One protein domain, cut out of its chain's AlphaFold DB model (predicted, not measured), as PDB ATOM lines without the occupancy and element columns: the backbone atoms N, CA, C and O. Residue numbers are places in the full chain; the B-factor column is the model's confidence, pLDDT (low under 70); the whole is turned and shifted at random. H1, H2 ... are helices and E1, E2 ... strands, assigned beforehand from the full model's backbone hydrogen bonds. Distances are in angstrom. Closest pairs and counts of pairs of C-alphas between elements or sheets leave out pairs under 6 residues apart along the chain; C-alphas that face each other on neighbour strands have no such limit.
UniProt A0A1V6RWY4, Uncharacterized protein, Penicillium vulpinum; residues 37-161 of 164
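What this domain is: This is residues 37 to 161 of the 164 residues of an uncharacterized protein of Penicillium vulpinum (UniProt A0A1V6RWY4). A strongly twisted sheet of five strands forms the middle layer, with H2 packed over one face and the long helix H4 crossing the other. H1 lies at one side of the sheet on the same face as H2, short H3 only grazes the sheet, and residues 154 to 161, mostly the last part of H4, stick out. The printed part has 125 residues, with four named helices and five named strands in the order E1 H1 H2 E2 E3 H3 E4 E5 H4. The sheet is mixed, ordered E2, E3, E1, E4, E5, and the class is mixed, helices and strands. The whole is compact, with a radius of gyration of the C-alphas of 15.2 A, yet elongated, spanning 48 by 30 by 27 A.

Where its parts are: E1, residues 37 to 42, starts at C-alpha 37 (259.182, 162.188, 183.486) and measures 16.6 A. H1 is residues 43 to 54, 15.7 A, and H2 residues 64 to 79, 21.9 A. E2, residues 85 to 93, 22.7 A, bends by 58 degrees at residue 88. E3 is residues 96 to 103, 22.8 A; H3 is residues 104 to 108, 7.8 A. E4, residues 117 to 122, measures 16.3 A, and E5, residues 132 to 137, 17.2 A. H4, residues 140 to 160, runs 30.8 A to C-alpha 160 (260.367, 188.334, 191.417).

How they stand to each other: In the sheet, E1 is antiparallel to E3, with N 39 and O 99 2.8 A apart, and parallel to E4, with N 38 and O 118 2.8 A apart. The hairpins are E2 and E3, with N 91 and O 98 2.9 A apart, and E4 and E5, with N 121 and O 134 2.8 A apart. E1, H1 with H2, and E2 form a split strand-helix-strand unit, two strands running the same way with E3 between them, and its crossover is right-handed. H2 is on the sheet, its closest C-alphas to E2 being those of Ser 75 and Leu 85, 5.4 A. H1 and H2 are close but not clearly touching, at 7.8 A between the C-alphas of Met 50 and Phe 66. H4 is on the opposite face, at a height over the sheet of 11.1 A; together they make three layers, helices on both faces of a sheet. Its closest C-alphas to E4 are those of Cys 143 and Ile 117, 6.4 A. H1, H2 and H4 have every O i to N i+4 pair within hydrogen-bond range; H3 has 0 of 1, but 2 of 2 O i to N i+3 pairs.

The domain as a whole: The C-alphas of Asn 128 and Ala 161 are farthest apart, 51.7 A. The printed part has no cut and no long link. Mean pLDDT of the printed part is 90.1; residues 106 to 113 and 159 to 161 are under 70.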
ATOM      1  N   PHE A  37     259.950 163.421 183.393       97.19
ATOM      2  CA  PHE A  37     259.182 162.188 183.486       97.19
ATOM      3  C   PHE A  37     257.723 162.549 183.703       97.19
ATOM      4  O   PHE A  37     257.395 163.244 184.661       97.19
ATOM      5  N   VAL A  38     256.842 162.090 182.821       97.69
ATOM      6  CA  VAL A  38     255.405 162.338 182.927       97.69
ATOM      7  C   VAL A  38     254.693 161.027 183.173       97.69
ATOM      8  O   VAL A  38     254.703 160.125 182.342       97.69
ATOM      9  N   VAL A  39     254.045 160.934 184.322       97.62
ATOM     10  CA  VAL A  39     253.271 159.771 184.731       97.62
ATOM     11  C   VAL A  39     251.815 159.995 184.392       97.62
ATOM     12  O   VAL A  39     251.256 161.029 184.752       97.62
ATOM     13  N   GLN A  40     251.186 159.013 183.752       95.12
ATOM     14  CA  GLN A  40     249.757 159.055 183.470       95.12
ATOM     15  C   GLN A  40     249.026 157.963 184.253       95.12
ATOM     16  O   GLN A  40     249.119 156.779 183.929       95.12
ATOM     17  N   LEU A  41     248.231 158.353 185.247       95.88
ATOM     18  CA  LEU A  41     247.489 157.400 186.073       95.88
ATOM     19  C   LEU A  41     246.006 157.730 186.096       95.88
ATOM     20  O   LEU A  41     245.608 158.870 186.284       95.88
ATOM     21  N   SER A  42     245.166 156.713 185.922       95.75
ATOM     22  CA  SER A  42     243.754 156.832 186.294       95.75
ATOM     23  C   SER A  42     243.586 156.706 187.805       95.75
ATOM     24  O   SER A  42     244.348 155.950 188.406       95.75
ATOM     25  N   ASP A  43     242.520 157.271 188.372       94.12
ATOM     26  CA  ASP A  43     242.187 157.125 189.803       94.12
ATOM     27  C   ASP A  43     242.229 155.658 190.262       94.12
ATOM     28  O   ASP A  43     242.903 155.313 191.224       94.12
ATOM     29  N   ARG A  44     241.619 154.749 189.486       95.44
ATOM     30  CA  ARG A  44     241.628 153.299 189.769       95.44
ATOM     31  C   ARG A  44     243.029 152.684 189.789       95.44
ATOM     32  O   ARG A  44     243.250 151.669 190.439       95.44
ATOM     33  N   ARG A  45     243.955 153.233 189.001       96.50
ATOM     34  CA  ARG A  45     245.334 152.736 188.929       96.50
ATOM     35  C   ARG A  45     246.144 153.272 190.099       96.50
ATOM     36  O   ARG A  45     246.852 152.477 190.699       96.50
ATOM     37  N   LEU A  46     245.999 154.557 190.429       95.75
ATOM     38  CA  LEU A  46     246.566 155.146 191.644       95.75
ATOM     39  C   LEU A  46     246.116 154.369 192.876       95.75
ATOM     40  O   LEU A  46     246.960 153.860 193.600       95.75
ATOM     41  N   ASP A  47     244.810 154.177 193.044       96.81
ATOM     42  CA  ASP A  47     244.254 153.440 194.178       96.81
ATOM     43  C   ASP A  47     244.791 152.003 194.257       96.81
ATOM     44  O   ASP A  47     245.301 151.578 195.288       96.81
ATOM     45  N   SER A  48     244.807 151.283 193.129       96.81
ATOM     46  CA  SER A  48     245.369 149.929 193.077       96.81
ATOM     47  C   SER A  48     246.857 149.876 193.431       96.81
ATOM     48  O   SER A  48     247.282 148.898 194.040       96.81
ATOM     49  N   ILE A  49     247.652 150.873 193.031       96.62
ATOM     50  CA  ILE A  49     249.070 150.955 193.401       96.62
ATOM     51  C   ILE A  49     249.179 151.194 194.903       96.62
ATOM     52  O   ILE A  49     249.858 150.427 195.575       96.62
ATOM     53  N   MET A  50     248.479 152.200 195.434       96.62
ATOM     54  CA  MET A  50     248.573 152.598 196.841       96.62
ATOM     55  C   MET A  50     248.117 151.492 197.788       96.62
ATOM     56  O   MET A  50     248.812 151.198 198.761       96.62
ATOM     57  N   LEU A  51     247.036 150.789 197.453       95.81
ATOM     58  CA  LEU A  51     246.598 149.616 198.204       95.81
ATOM     59  C   LEU A  51     247.649 148.503 198.166       95.81
ATOM     60  O   LEU A  51     247.927 147.890 199.192       95.81
ATOM     61  N   SER A  52     248.263 148.266 197.004       94.88
ATOM     62  CA  SER A  52     249.249 147.195 196.830       94.88
ATOM     63  C   SER A  52     250.568 147.453 197.557       94.88
ATOM     64  O   SER A  52     251.205 146.491 197.972       94.88
ATOM     65  N   VAL A  53     251.018 148.706 197.652       94.00
ATOM     66  CA  VAL A  53     252.366 149.029 198.162       94.00
ATOM     67  C   VAL A  53     252.367 149.656 199.546       94.00
ATOM     68  O   VAL A  53     253.342 149.522 200.276       94.00
ATOM     69  N   ALA A  54     251.294 150.358 199.900       94.25
ATOM     70  CA  ALA A  54     251.198 151.129 201.130       94.25
ATOM     71  C   ALA A  54     250.002 150.721 202.000       94.25
ATOM     72  O   ALA A  54     249.882 151.210 203.122       94.25
ATOM     73  N   GLY A  55     249.118 149.840 201.510       95.00
ATOM     74  CA  GLY A  55     247.932 149.400 202.247       95.00
ATOM     75  C   GLY A  55     246.921 150.521 202.506       95.00
ATOM     76  O   GLY A  55     246.119 150.413 203.430       95.00
ATOM     77  N   ILE A  56     246.970 151.604 201.724       95.75
ATOM     78  CA  ILE A  56     246.088 152.769 201.858       95.75
ATOM     79  C   ILE A  56     245.388 153.068 200.535       95.75
ATOM     80  O   ILE A  56     245.968 152.885 199.465       95.75
ATOM     81  N   SER A  57     244.152 153.551 200.611       96.44
ATOM     82  CA  SER A  57     243.428 154.045 199.440       96.44
ATOM     83  C   SER A  57     243.946 155.408 199.001       96.44
ATOM     84  O   SER A  57     244.415 156.207 199.814       96.44
ATOM     85  N   TYR A  58     243.843 155.675 197.703       95.88
ATOM     86  CA  TYR A  58     244.161 156.984 197.142       95.88
ATOM     87  C   TYR A  58     243.068 158.010 197.485       95.88
ATOM     88  O   TYR A  58     241.883 157.744 197.280       95.88
ATOM     89  N   ASP A  59     243.468 159.193 197.962       93.75
ATOM     90  CA  ASP A  59     242.568 160.320 198.239       93.75
ATOM     91  C   ASP A  59     242.823 161.474 197.259       93.75
ATOM     92  O   ASP A  59     243.830 162.179 197.337       93.75
ATOM     93  N   SER A  60     241.873 161.703 196.350       90.94
ATOM     94  CA  SER A  60     241.947 162.787 195.368       90.94
ATOM     95  C   SER A  60     241.767 164.187 195.965       90.94
ATOM     96  O   SER A  60     242.032 165.167 195.275       90.94
ATOM     97  N   ASN A  61     241.293 164.309 197.212       91.75
ATOM     98  CA  ASN A  61     241.199 165.600 197.906       91.75
ATOM     99  C   ASN A  61     242.542 166.021 198.513       91.75
ATOM    100  O   ASN A  61     242.787 167.212 198.698       91.75
ATOM    101  N   LYS A  62     243.419 165.051 198.793       92.75
ATOM    102  CA  LYS A  62     244.787 165.259 199.275       92.75
ATOM    103  C   LYS A  62     245.777 164.476 198.403       92.75
ATOM    104  O   LYS A  62     246.411 163.541 198.885       92.75
ATOM    105  N   PRO A  63     245.932 164.823 197.115       95.19
ATOM    106  CA  PRO A  63     246.685 163.985 196.191       95.19
ATOM    107  C   PRO A  63     248.214 164.126 196.330       95.19
ATOM    108  O   PRO A  63     248.950 163.235 195.903       95.19
ATOM    109  N   TRP A  64     248.713 165.202 196.954       95.94
ATOM    110  CA  TRP A  64     250.149 165.516 197.028       95.94
ATOM    111  C   TRP A  64     251.012 164.410 197.653       95.94
ATOM    112  O   TRP A  64     251.992 164.029 197.003       95.94
ATOM    113  N   PRO A  65     250.677 163.819 198.821       96.75
ATOM    114  CA  PRO A  65     251.449 162.704 199.373       96.75
ATOM    115  C   PRO A  65     251.623 161.539 198.400       96.75
ATOM    116  O   PRO A  65     252.707 160.966 198.274       96.75
ATOM    117  N   PHE A  66     250.563 161.219 197.660       97.00
ATOM    118  CA  PHE A  66     250.560 160.141 196.683       97.00
ATOM    119  C   PHE A  66     251.441 160.480 195.479       97.00
ATOM    120  O   PHE A  66     252.210 159.632 195.030       97.00
ATOM    121  N   TRP A  67     251.389 161.717 194.981       97.19
ATOM    122  CA  TRP A  67     252.255 162.175 193.893       97.19
ATOM    123  C   TRP A  67     253.733 162.145 194.279       97.19
ATOM    124  O   TRP A  67     254.551 161.644 193.507       97.19
ATOM    125  N   PHE A  68     254.077 162.608 195.485       96.94
ATOM    126  CA  PHE A  68     255.447 162.517 195.990       96.94
ATOM    127  C   PHE A  68     255.907 161.068 196.105       96.94
ATOM    128  O   PHE A  68     257.019 160.741 195.694       96.94
ATOM    129  N   PHE A  69     255.052 160.180 196.608       97.44
ATOM    130  CA  PHE A  69     255.393 158.769 196.735       97.44
ATOM    131  C   PHE A  69     255.568 158.078 195.373       97.44
ATOM    132  O   PHE A  69     256.519 157.319 195.198       97.44
ATOM    133  N   ILE A  70     254.741 158.403 194.371       97.69
ATOM    134  CA  ILE A  70     254.961 157.980 192.975       97.69
ATOM    135  C   ILE A  70     256.326 158.466 192.471       97.69
ATOM    136  O   ILE A  70     257.076 157.678 191.893       97.69
ATOM    137  N   GLY A  71     256.678 159.728 192.734       97.38
ATOM    138  CA  GLY A  71     257.993 160.284 192.407       97.38
ATOM    139  C   GLY A  71     259.141 159.490 193.032       97.38
ATOM    140  O   GLY A  71     260.093 159.147 192.332       97.38
ATOM    141  N   LYS A  72     259.019 159.103 194.309       97.44
ATOM    142  CA  LYS A  72     260.013 158.259 194.996       97.44
ATOM    143  C   LYS A  72     260.143 156.876 194.367       97.44
ATOM    144  O   LYS A  72     261.267 156.420 194.170       97.44
ATOM    145  N   ILE A  73     259.027 156.219 194.026       97.75
ATOM    146  CA  ILE A  73     259.043 154.905 193.357       97.75
ATOM    147  C   ILE A  73     259.816 154.996 192.043       97.75
ATOM    148  O   ILE A  73     260.699 154.176 191.786       97.75
ATOM    149  N   LEU A  74     259.516 156.003 191.224       97.44
ATOM    150  CA  LEU A  74     260.220 156.221 189.961       97.44
ATOM    151  C   LEU A  74     261.693 156.509 190.177       97.44
ATOM    152  O   LEU A  74     262.537 155.901 189.531       97.44
ATOM    153  N   SER A  75     261.991 157.406 191.111       96.75
ATOM    154  CA  SER A  75     263.352 157.794 191.426       96.75
ATOM    155  C   SER A  75     264.187 156.578 191.833       96.75
ATOM    156  O   SER A  75     265.254 156.335 191.272       96.75
ATOM    157  N   LYS A  76     263.657 155.755 192.741       96.62
ATOM    158  CA  LYS A  76     264.314 154.535 193.209       96.62
ATOM    159  C   LYS A  76     264.473 153.495 192.105       96.62
ATOM    160  O   LYS A  76     265.511 152.854 192.025       96.62
ATOM    161  N   SER A  77     263.468 153.338 191.248       95.94
ATOM    162  CA  SER A  77     263.484 152.324 190.184       95.94
ATOM    163  C   SER A  77     264.389 152.701 189.008       95.94
ATOM    164  O   SER A  77     264.915 151.819 188.341       95.94
ATOM    165  N   LEU A  78     264.563 153.998 188.736       94.56
ATOM    166  CA  LEU A  78     265.365 154.496 187.614       94.56
ATOM    167  C   LEU A  78     266.806 154.846 188.006       94.56
ATOM    168  O   LEU A  78     267.687 154.788 187.155       94.56
ATOM    169  N   PHE A  79     267.042 155.236 189.262       93.56
ATOM    170  CA  PHE A  79     268.324 155.789 189.714       93.56
ATOM    171  C   PHE A  79     268.834 155.189 191.029       93.56
ATOM    172  O   PHE A  79     269.780 155.724 191.598       93.56
ATOM    173  N   GLU A  80     268.179 154.151 191.559       93.56
ATOM    174  CA  GLU A  80     268.522 153.479 192.829       93.56
ATOM    175  C   GLU A  80     268.442 154.378 194.085       93.56
ATOM    176  O   GLU A  80     268.726 153.941 195.199       93.56
ATOM    177  N   VAL A  81     267.988 155.628 193.934       93.56
ATOM    178  CA  VAL A  81     267.910 156.647 194.990       93.56
ATOM    179  C   VAL A  81     266.537 157.311 194.957       93.56
ATOM    180  O   VAL A  81     266.045 157.647 193.889       93.56
ATOM    181  N   GLU A  82     265.910 157.554 196.110       94.38
ATOM    182  CA  GLU A  82     264.512 158.029 196.204       94.38
ATOM    183  C   GLU A  82     264.309 159.527 195.889       94.38
ATOM    184  O   GLU A  82     263.176 159.949 195.670       94.38
ATOM    185  N   GLY A  83     265.381 160.327 195.858       92.19
ATOM    186  CA  GLY A  83     265.334 161.797 195.756       92.19
ATOM    187  C   GLY A  83     265.901 162.407 194.467       92.19
ATOM    188  O   GLY A  83     266.267 163.574 194.464       92.19
ATOM    189  N   GLN A  84     266.031 161.635 193.388       93.44
ATOM    190  CA  GLN A  84     266.527 162.108 192.084       93.44
ATOM    191  C   GLN A  84     265.447 162.767 191.219       93.44
ATOM    192  O   GLN A  84     265.783 163.446 190.248       93.44
ATOM    193  N   LEU A  85     264.168 162.579 191.552       95.25
ATOM    194  CA  LEU A  85     263.043 163.202 190.859       95.25
ATOM    195  C   LEU A  85     262.297 164.159 191.778       95.25
ATOM    196  O   LEU A  85     261.848 163.787 192.860       95.25
ATOM    197  N   GLU A  86     262.107 165.380 191.297       93.75
ATOM    198  CA  GLU A  86     261.354 166.418 191.983       93.75
ATOM    199  C   GLU A  86     260.029 166.652 191.268       93.75
ATOM    200  O   GLU A  86     259.968 166.687 190.037       93.75
ATOM    201  N   TRP A  87     258.954 166.818 192.038       94.50
ATOM    202  CA  TRP A  87     257.647 167.146 191.478       94.50
ATOM    203  C   TRP A  87     257.693 168.517 190.790       94.50
ATOM    204  O   TRP A  87     258.113 169.505 191.391       94.50
ATOM    205  N   LEU A  88     257.271 168.559 189.524       92.56
ATOM    206  CA  LEU A  88     257.248 169.770 188.705       92.56
ATOM    207  C   LEU A  88     255.846 170.380 188.656       92.56
ATOM    208  O   LEU A  88     255.676 171.571 188.906       92.56
ATOM    209  N   ASN A  89     254.859 169.577 188.260       93.44
ATOM    210  CA  ASN A  89     253.463 169.985 188.136       93.44
ATOM    211  C   ASN A  89     252.552 168.751 188.056       93.44
ATOM    212  O   ASN A  89     253.009 167.652 187.735       93.44
ATOM    213  N   ALA A  90     251.256 168.927 188.292       94.19
ATOM    214  CA  ALA A  90     250.246 167.919 188.009       94.19
ATOM    215  C   ALA A  90     249.008 168.542 187.355       94.19
ATOM    216  O   ALA A  90     248.559 169.621 187.736       94.19
ATOM    217  N   VAL A  91     248.429 167.842 186.379       93.25
ATOM    218  CA  VAL A  91     247.158 168.225 185.751       93.25
ATOM    219  C   VAL A  91     246.190 167.058 185.808       93.25
ATOM    220  O   VAL A  91     246.520 165.933 185.432       93.25
ATOM    221  N   ARG A  92     244.955 167.343 186.223       91.94
ATOM    222  CA  ARG A  92     243.856 166.381 186.219       91.94
ATOM    223  C   ARG A  92     242.965 166.596 185.000       91.94
ATOM    224  O   ARG A  92     242.466 167.691 184.762       91.94
ATOM    225  N   VAL A  93     242.732 165.530 184.238       89.62
ATOM    226  CA  VAL A  93     241.797 165.500 183.107       89.62
ATOM    227  C   VAL A  93     240.810 164.364 183.332       89.62
ATOM    228  O   VAL A  93     241.139 163.188 183.171       89.62
ATOM    229  N   ARG A  94     239.569 164.720 183.681       91.25
ATOM    230  CA  ARG A  94     238.521 163.762 184.072       91.25
ATOM    231  C   ARG A  94     239.006 162.888 185.243       91.25
ATOM    232  O   ARG A  94     239.269 163.412 186.317       91.25
ATOM    233  N   SER A  95     239.137 161.580 185.032       91.88
ATOM    234  CA  SER A  95     239.566 160.590 186.028       91.88
ATOM    235  C   SER A  95     241.035 160.176 185.863       91.88
ATOM    236  O   SER A  95     241.386 159.019 186.126       91.88
ATOM    237  N   ARG A  96     241.862 161.043 185.264       94.00
ATOM    238  CA  ARG A  96     243.285 160.796 185.018       94.00
ATOM    239  C   ARG A  96     244.124 161.968 185.487       94.00
ATOM    240  O   ARG A  96     243.761 163.118 185.257       94.00
ATOM    241  N   GLU A  97     245.269 161.645 186.053       94.88
ATOM    242  CA  GLU A  97     246.274 162.591 186.502       94.88
ATOM    243  C   GLU A  97     247.536 162.421 185.669       94.88
ATOM    244  O   GLU A  97     247.985 161.303 185.400       94.88
ATOM    245  N   PHE A  98     248.063 163.559 185.233       96.06
ATOM    246  CA  PHE A  98     249.329 163.697 184.540       96.06
ATOM    247  C   PHE A  98     250.283 164.373 185.509       96.06
ATOM    248  O   PHE A  98     250.130 165.563 185.778       96.06
ATOM    249  N   ILE A  99     251.218 163.609 186.064       97.50
ATOM    250  CA  ILE A  99     252.137 164.076 187.103       97.50
ATOM    251  C   ILE A  99     253.517 164.187 186.468       97.50
ATOM    252  O   ILE A  99     254.077 163.185 186.022       97.50
ATOM    253  N   ALA A 100     254.037 165.404 186.380       97.25
ATOM    254  CA  ALA A 100     255.336 165.690 185.800       97.25
ATOM    255  C   ALA A 100     256.398 165.808 186.895       97.25
ATOM    256  O   ALA A 100     256.180 166.447 187.927       97.25
ATOM    257  N   PHE A 101     257.565 165.235 186.623       96.69
ATOM    258  CA  PHE A 101     258.751 165.310 187.459       96.69
ATOM    259  C   PHE A 101     259.946 165.794 186.645       96.69
ATOM    260  O   PHE A 101     260.065 165.477 185.458       96.69
ATOM    261  N   THR A 102     260.849 166.508 187.304       94.06
ATOM    262  CA  THR A 102     262.135 166.938 186.753       94.06
ATOM    263  C   THR A 102     263.256 166.219 187.489       94.06
ATOM    264  O   THR A 102     263.212 166.063 188.710       94.06
ATOM    265  N   LYS A 103     264.279 165.780 186.754       91.94
ATOM    266  CA  LYS A 103     265.497 165.222 187.346       91.94
ATOM    267  C   LYS A 103     266.244 166.307 188.128       91.94
ATOM    268  O   LYS A 103     266.525 167.363 187.568       91.94
ATOM    269  N   ALA A 104     266.621 166.046 189.379       84.50
ATOM    270  CA  ALA A 104     267.244 167.038 190.266       84.50
ATOM    271  C   ALA A 104     268.495 167.704 189.646       84.50
ATOM    272  O   ALA A 104     268.655 168.921 189.695       84.50
ATOM    273  N   GLN A 105     269.334 166.923 188.954       70.75
ATOM    274  CA  GLN A 105     270.543 167.406 188.264       70.75
ATOM    275  C   GLN A 105     270.261 168.332 187.063       70.75
ATOM    276  O   GLN A 105     271.145 169.074 186.641       70.75
ATOM    277  N   TYR A 106     269.048 168.327 186.502       63.81
ATOM    278  CA  TYR A 106     268.691 169.242 185.411       63.81
ATOM    279  C   TYR A 106     268.616 170.696 185.897       63.81
ATOM    280  O   TYR A 106     268.946 171.612 185.151       63.81
ATOM    281  N   LYS A 107     268.247 170.926 187.165       58.84
ATOM    282  CA  LYS A 107     268.191 172.283 187.728       58.84
ATOM    283  C   LYS A 107     269.563 172.966 187.794       58.84
ATOM    284  O   LYS A 107     269.605 174.190 187.821       58.84
ATOM    285  N   SER A 108     270.662 172.205 187.814       56.91
ATOM    286  CA  SER A 108     272.022 172.748 187.940       56.91
ATOM    287  C   SER A 108     272.698 173.152 186.622       56.91
ATOM    288  O   SER A 108     273.610 173.967 186.672       56.91
ATOM    289  N   ASP A 109     272.281 172.623 185.463       56.91
ATOM    290  CA  ASP A 109     272.857 172.999 184.153       56.91
ATOM    291  C   ASP A 109     271.786 172.955 183.034       56.91
ATOM    292  O   ASP A 109     271.759 172.031 182.212       56.91
ATOM    293  N   PRO A 110     270.848 173.921 183.023       59.38
ATOM    294  CA  PRO A 110     269.756 173.961 182.050       59.38
ATOM    295  C   PRO A 110     270.209 174.364 180.637       59.38
ATOM    296  O   PRO A 110     269.521 174.040 179.672       59.38
ATOM    297  N   GLU A 111     271.356 175.038 180.483       56.41
ATOM    298  CA  GLU A 111     271.834 175.535 179.182       56.41
ATOM    299  C   GLU A 111     272.424 174.432 178.290       56.41
ATOM    300  O   GLU A 111     272.431 174.564 177.064       56.41
ATOM    301  N   LYS A 112     272.895 173.321 178.875       51.41
ATOM    302  CA  LYS A 112     273.500 172.203 178.125       51.41
ATOM    303  C   LYS A 112     272.597 170.988 177.954       51.41
ATOM    304  O   LYS A 112     272.895 170.112 177.137       51.41
ATOM    305  N   ALA A 113     271.511 170.891 178.714       62.09
ATOM    306  CA  ALA A 113     270.698 169.687 178.745       62.09
ATOM    307  C   ALA A 113     269.580 169.734 177.694       62.09
ATOM    308  O   ALA A 113     268.601 170.464 177.814       62.09
ATOM    309  N   LYS A 114     269.694 168.893 176.657       71.25
ATOM    310  CA  LYS A 114     268.603 168.666 175.700       71.25
ATOM    311  C   LYS A 114     267.360 168.201 176.459       71.25
ATOM    312  O   LYS A 114     267.419 167.212 177.190       71.25
ATOM    313  N   LEU A 115     266.231 168.878 176.250       84.31
ATOM    314  CA  LEU A 115     264.957 168.471 176.831       84.31
ATOM    315  C   LEU A 115     264.585 167.070 176.325       84.31
ATOM    316  O   LEU A 115     264.305 166.869 175.142       84.31
ATOM    317  N   GLN A 116     264.610 166.096 177.229       90.50
ATOM    318  CA  GLN A 116     264.243 164.715 176.958       90.50
ATOM    319  C   GLN A 116     263.118 164.340 177.908       90.50
ATOM    320  O   GLN A 116     263.311 164.258 179.121       90.50
ATOM    321  N   ILE A 117     261.931 164.162 177.340       93.94
ATOM    322  CA  ILE A 117     260.708 163.917 178.093       93.94
ATOM    323  C   ILE A 117     260.250 162.501 177.786       93.94
ATOM    324  O   ILE A 117     260.084 162.131 176.619       93.94
ATOM    325  N   VAL A 118     260.025 161.719 178.835       96.12
ATOM    326  CA  VAL A 118     259.476 160.368 178.727       96.12
ATOM    327  C   VAL A 118     258.121 160.286 179.410       96.12
ATOM    328  O   VAL A 118     257.873 160.922 180.435       96.12
ATOM    329  N   GLU A 119     257.234 159.490 178.828       96.69
ATOM    330  CA  GLU A 119     255.987 159.088 179.464       96.69
ATOM    331  C   GLU A 119     256.193 157.754 180.176       96.69
ATOM    332  O   GLU A 119     256.722 156.813 179.581       96.69
ATOM    333  N   ILE A 120     255.749 157.682 181.431       97.00
ATOM    334  CA  ILE A 120     255.795 156.487 182.267       97.00
ATOM    335  C   ILE A 120     254.374 156.002 182.544       97.00
ATOM    336  O   ILE A 120     253.543 156.707 183.122       97.00
ATOM    337  N   ASP A 121     254.122 154.757 182.169       95.75
ATOM    338  CA  ASP A 121     252.888 154.037 182.426       95.75
ATOM    339  C   ASP A 121     253.146 153.000 183.535       95.75
ATOM    340  O   ASP A 121     253.964 152.092 183.381       95.75
ATOM    341  N   PHE A 122     252.434 153.097 184.662       96.69
ATOM    342  CA  PHE A 122     252.434 152.023 185.662       96.69
ATOM    343  C   PHE A 122     251.472 150.927 185.220       96.69
ATOM    344  O   PHE A 122     250.275 151.179 185.029       96.69
ATOM    345  N   LEU A 123     251.958 149.693 185.118       95.25
ATOM    346  CA  LEU A 123     251.118 148.532 184.845       95.25
ATOM    347  C   LEU A 123     250.289 148.143 186.075       95.25
ATOM    348  O   LEU A 123     250.441 148.700 187.163       95.25
ATOM    349  N   LYS A 124     249.296 147.269 185.872       94.62
ATOM    350  CA  LYS A 124     248.370 146.906 186.948       94.62
ATOM    351  C   LYS A 124     249.166 146.054 187.933       94.62
ATOM    352  O   LYS A 124     249.674 145.028 187.473       94.62
ATOM    353  N   PRO A 125     249.237 146.422 189.222       94.81
ATOM    354  CA  PRO A 125     249.869 145.571 190.221       94.81
ATOM    355  C   PRO A 125     249.274 144.161 190.161       94.81
ATOM    356  O   PRO A 125     248.046 144.013 190.095       94.81
ATOM    357  N   GLN A 126     250.137 143.147 190.121       93.56
ATOM    358  CA  GLN A 126     249.737 141.749 190.261       93.56
ATOM    359  C   GLN A 126     250.114 141.266 191.663       93.56
ATOM    360  O   GLN A 126     251.149 141.682 192.188       93.56
ATOM    361  N   PRO A 127     249.299 140.403 192.287       88.88
ATOM    362  CA  PRO A 127     249.657 139.808 193.566       88.88
ATOM    363  C   PRO A 127     251.003 139.083 193.477       88.88
ATOM    364  O   PRO A 127     251.210 138.287 192.566       88.88
ATOM    365  N   ASN A 128     251.883 139.327 194.449       88.44
ATOM    366  CA  ASN A 128     253.208 138.702 194.563       88.44
ATOM    367  C   ASN A 128     254.186 138.994 193.411       88.44
ATOM    368  O   ASN A 128     255.232 138.354 193.337       88.44
ATOM    369  N   GLU A 129     253.890 139.960 192.542       92.69
ATOM    370  CA  GLU A 129     254.836 140.437 191.534       92.69
ATOM    371  C   GLU A 129     255.336 141.841 191.890       92.69
ATOM    372  O   GLU A 129     254.596 142.630 192.490       92.69
ATOM    373  N   PRO A 130     256.572 142.196 191.499       93.81
ATOM    374  CA  PRO A 130     257.025 143.573 191.594       93.81
ATOM    375  C   PRO A 130     256.136 144.491 190.748       93.81
ATOM    376  O   PRO A 130     255.525 144.087 189.751       93.81
ATOM    377  N   LEU A 131     256.082 145.768 191.134       96.50
ATOM    378  CA  LEU A 131     255.486 146.783 190.275       96.50
ATOM    379  C   LEU A 131     256.212 146.805 188.932       96.50
ATOM    380  O   LEU A 131     257.428 146.649 188.877       96.50
ATOM    381  N   LYS A 132     255.467 147.050 187.855       97.12
ATOM    382  CA  LYS A 132     256.031 147.145 186.508       97.12
ATOM    383  C   LYS A 132     255.760 148.522 185.931       97.12
ATOM    384  O   LYS A 132     254.624 149.006 185.948       97.12
ATOM    385  N   LEU A 133     256.814 149.128 185.411       96.44
ATOM    386  CA  LEU A 133     256.816 150.409 184.733       96.44
ATOM    387  C   LEU A 133     257.117 150.174 183.262       96.44
ATOM    388  O   LEU A 133     258.005 149.400 182.901       96.44
ATOM    389  N   PHE A 134     256.385 150.873 182.416       96.00
ATOM    390  CA  PHE A 134     256.650 150.923 180.996       96.00
ATOM    391  C   PHE A 134     256.936 152.364 180.599       96.00
ATOM    392  O   PHE A 134     256.196 153.265 180.997       96.00
ATOM    393  N   TRP A 135     257.986 152.589 179.814       96.12
ATOM    394  CA  TRP A 135     258.330 153.925 179.347       96.12
ATOM    395  C   TRP A 135     258.440 154.020 177.833       96.12
ATOM    396  O   TRP A 135     258.803 153.066 177.139       96.12
ATOM    397  N   LYS A 136     258.161 155.220 177.331       95.06
ATOM    398  CA  LYS A 136     258.325 155.607 175.927       95.06
ATOM    399  C   LYS A 136     258.671 157.096 175.825       95.06
ATOM    400  O   LYS A 136     258.344 157.851 176.746       95.06
ATOM    401  N   PRO A 137     259.274 157.554 174.716       94.94
ATOM    402  CA  PRO A 137     259.372 158.979 174.426       94.94
ATOM    403  C   PRO A 137     257.996 159.642 174.492       94.94
ATOM    404  O   PRO A 137     257.004 159.082 174.014       94.94
ATOM    405  N   ALA A 138     257.937 160.824 175.098       94.69
ATOM    406  CA  ALA A 138     256.681 161.532 175.256       94.69
ATOM    407  C   ALA A 138     256.103 161.981 173.908       94.69
ATOM    408  O   ALA A 138     256.811 162.360 172.972       94.69
ATOM    409  N   ARG A 139     254.775 161.949 173.812       94.12
ATOM    410  CA  ARG A 139     254.018 162.471 172.673       94.12
ATOM    411  C   ARG A 139     254.225 163.980 172.569       94.12
ATOM    412  O   ARG A 139     254.283 164.666 173.586       94.12
ATOM    413  N   GLY A 140     254.209 164.517 171.346       93.38
ATOM    414  CA  GLY A 140     254.460 165.945 171.092       93.38
ATOM    415  C   GLY A 140     253.597 166.897 171.931       93.38
ATOM    416  O   GLY A 140     254.095 167.905 172.418       93.38
ATOM    417  N   ILE A 141     252.335 166.538 172.195       92.25
ATOM    418  CA  ILE A 141     251.448 167.327 173.064       92.25
ATOM    419  C   ILE A 141     251.920 167.376 174.525       92.25
ATOM    420  O   ILE A 141     251.801 168.413 175.170       92.25
ATOM    421  N   ILE A 142     252.468 166.275 175.048       93.19
ATOM    422  CA  ILE A 142     253.032 166.215 176.401       93.19
ATOM    423  C   ILE A 142     254.325 167.025 176.443       93.19
ATOM    424  O   ILE A 142     254.505 167.817 177.365       93.19
ATOM    425  N   CYS A 143     255.172 166.902 175.414       93.00
ATOM    426  CA  CYS A 143     256.388 167.701 175.307       93.00
ATOM    427  C   CYS A 143     256.088 169.201 175.337       93.00
ATOM    428  O   CYS A 143     256.689 169.926 176.125       93.00
ATOM    429  N   GLN A 144     255.109 169.643 174.542       91.94
ATOM    430  CA  GLN A 144     254.698 171.043 174.507       91.94
ATOM    431  C   GLN A 144     254.202 171.517 175.875       91.94
ATOM    432  O   GLN A 144     254.612 172.569 176.339       91.94
ATOM    433  N   LYS A 145     253.374 170.723 176.567       92.75
ATOM    434  CA  LYS A 145     252.839 171.112 177.881       92.75
ATOM    435  C   LYS A 145     253.901 171.234 178.966       92.75
ATOM    436  O   LYS A 145     253.781 172.106 179.822       92.75
ATOM    437  N   VAL A 146     254.916 170.374 178.943       91.62
ATOM    438  CA  VAL A 146     256.058 170.500 179.856       91.62
ATOM    439  C   VAL A 146     256.863 171.752 179.512       91.62
ATOM    440  O   VAL A 146     257.168 172.518 180.418       91.62
ATOM    441  N   GLN A 147     257.140 172.005 178.228       91.25
ATOM    442  CA  GLN A 147     257.861 173.207 177.800       91.25
ATOM    443  C   GLN A 147     257.120 174.495 178.189       91.25
ATOM    444  O   GLN A 147     257.710 175.351 178.839       91.25
ATOM    445  N   ASP A 148     255.819 174.590 177.895       91.06
ATOM    446  CA  ASP A 148     254.977 175.741 178.250       91.06
ATOM    447  C   ASP A 148     255.058 176.054 179.756       91.06
ATOM    448  O   ASP A 148     255.092 177.214 180.172       91.06
ATOM    449  N   TRP A 149     255.082 175.010 180.594       90.69
ATOM    450  CA  TRP A 149     255.197 175.159 182.043       90.69
ATOM    451  C   TRP A 149     256.578 175.660 182.473       90.69
ATOM    452  O   TRP A 149     256.668 176.524 183.347       90.69
ATOM    453  N   LEU A 150     257.647 175.136 181.868       89.25
ATOM    454  CA  LEU A 150     259.016 175.579 182.137       89.25
ATOM    455  C   LEU A 150     259.209 177.051 181.749       89.25
ATOM    456  O   LEU A 150     259.752 177.823 182.543       89.25
ATOM    457  N   ASP A 151     258.701 177.456 180.586       88.06
ATOM    458  CA  ASP A 151     258.749 178.841 180.108       88.06
ATOM    459  C   ASP A 151     257.974 179.776 181.049       88.06
ATOM    460  O   ASP A 151     258.477 180.826 181.458       88.06
ATOM    461  N   TYR A 152     256.769 179.366 181.466       87.44
ATOM    462  CA  TYR A 152     255.954 180.119 182.419       87.44
ATOM    463  C   TYR A 152     256.645 180.280 183.780       87.44
ATOM    464  O   TYR A 152     256.719 181.390 184.307       87.44
ATOM    465  N   SER A 153     257.166 179.186 184.342       84.56
ATOM    466  CA  SER A 153     257.868 179.184 185.630       84.56
ATOM    467  C   SER A 153     259.092 180.106 185.604       84.56
ATOM    468  O   SER A 153     259.290 180.916 186.511       84.56
ATOM    469  N   SER A 154     259.859 180.056 184.511       82.62
ATOM    470  CA  SER A 154     261.043 180.900 184.317       82.62
ATOM    471  C   SER A 154     260.669 182.383 184.237       82.62
ATOM    472  O   SER A 154     261.264 183.213 184.922       82.62
ATOM    473  N   ALA A 155     259.618 182.720 183.480       81.94
ATOM    474  CA  ALA A 155     259.121 184.091 183.379       81.94
ATOM    475  C   ALA A 155     258.596 184.643 184.717       81.94
ATOM    476  O   ALA A 155     258.711 185.842 184.973       81.94
ATOM    477  N   GLN A 156     258.011 183.799 185.573       78.31
ATOM    478  CA  GLN A 156     257.590 184.205 186.918       78.31
ATOM    479  C   GLN A 156     258.791 184.452 187.837       78.31
ATOM    480  O   GLN A 156     258.819 185.464 188.534       78.31
ATOM    481  N   ALA A 157     259.812 183.592 187.792       75.56
ATOM    482  CA  ALA A 157     261.035 183.773 188.573       75.56
ATOM    483  C   ALA A 157     261.752 185.093 188.229       75.56
ATOM    484  O   ALA A 157     262.155 185.830 189.130       75.56
ATOM    485  N   SER A 158     261.829 185.454 186.943       71.25
ATOM    486  CA  SER A 158     262.431 186.719 186.497       71.25
ATOM    487  C   SER A 158     261.657 187.971 186.926       71.25
ATOM    488  O   SER A 158     262.250 189.040 187.011       71.25
ATOM    489  N   LYS A 159     260.352 187.868 187.212       69.69
ATOM    490  CA  LYS A 159     259.542 188.997 187.713       69.69
ATOM    491  C   LYS A 159     259.727 189.259 189.209       69.69
ATOM    492  O   LYS A 159     259.384 190.341 189.672       69.69
ATOM    493  N   ILE A 160     260.215 188.270 189.956       60.81
ATOM    494  CA  ILE A 160     260.367 188.334 191.417       60.81
ATOM    495  C   ILE A 160     261.792 188.765 191.808       60.81
ATOM    496  O   ILE A 160     261.991 189.289 192.901       60.81
ATOM    497  N   ALA A 161     262.779 188.601 190.922       49.31
ATOM    498  CA  ALA A 161     264.131 189.107 191.145       49.31
ATOM    499  C   ALA A 161     264.146 190.650 191.055       49.31
ATOM    500  O   ALA A 161     263.828 191.186 189.990       49.31
TER     501      ALA A 161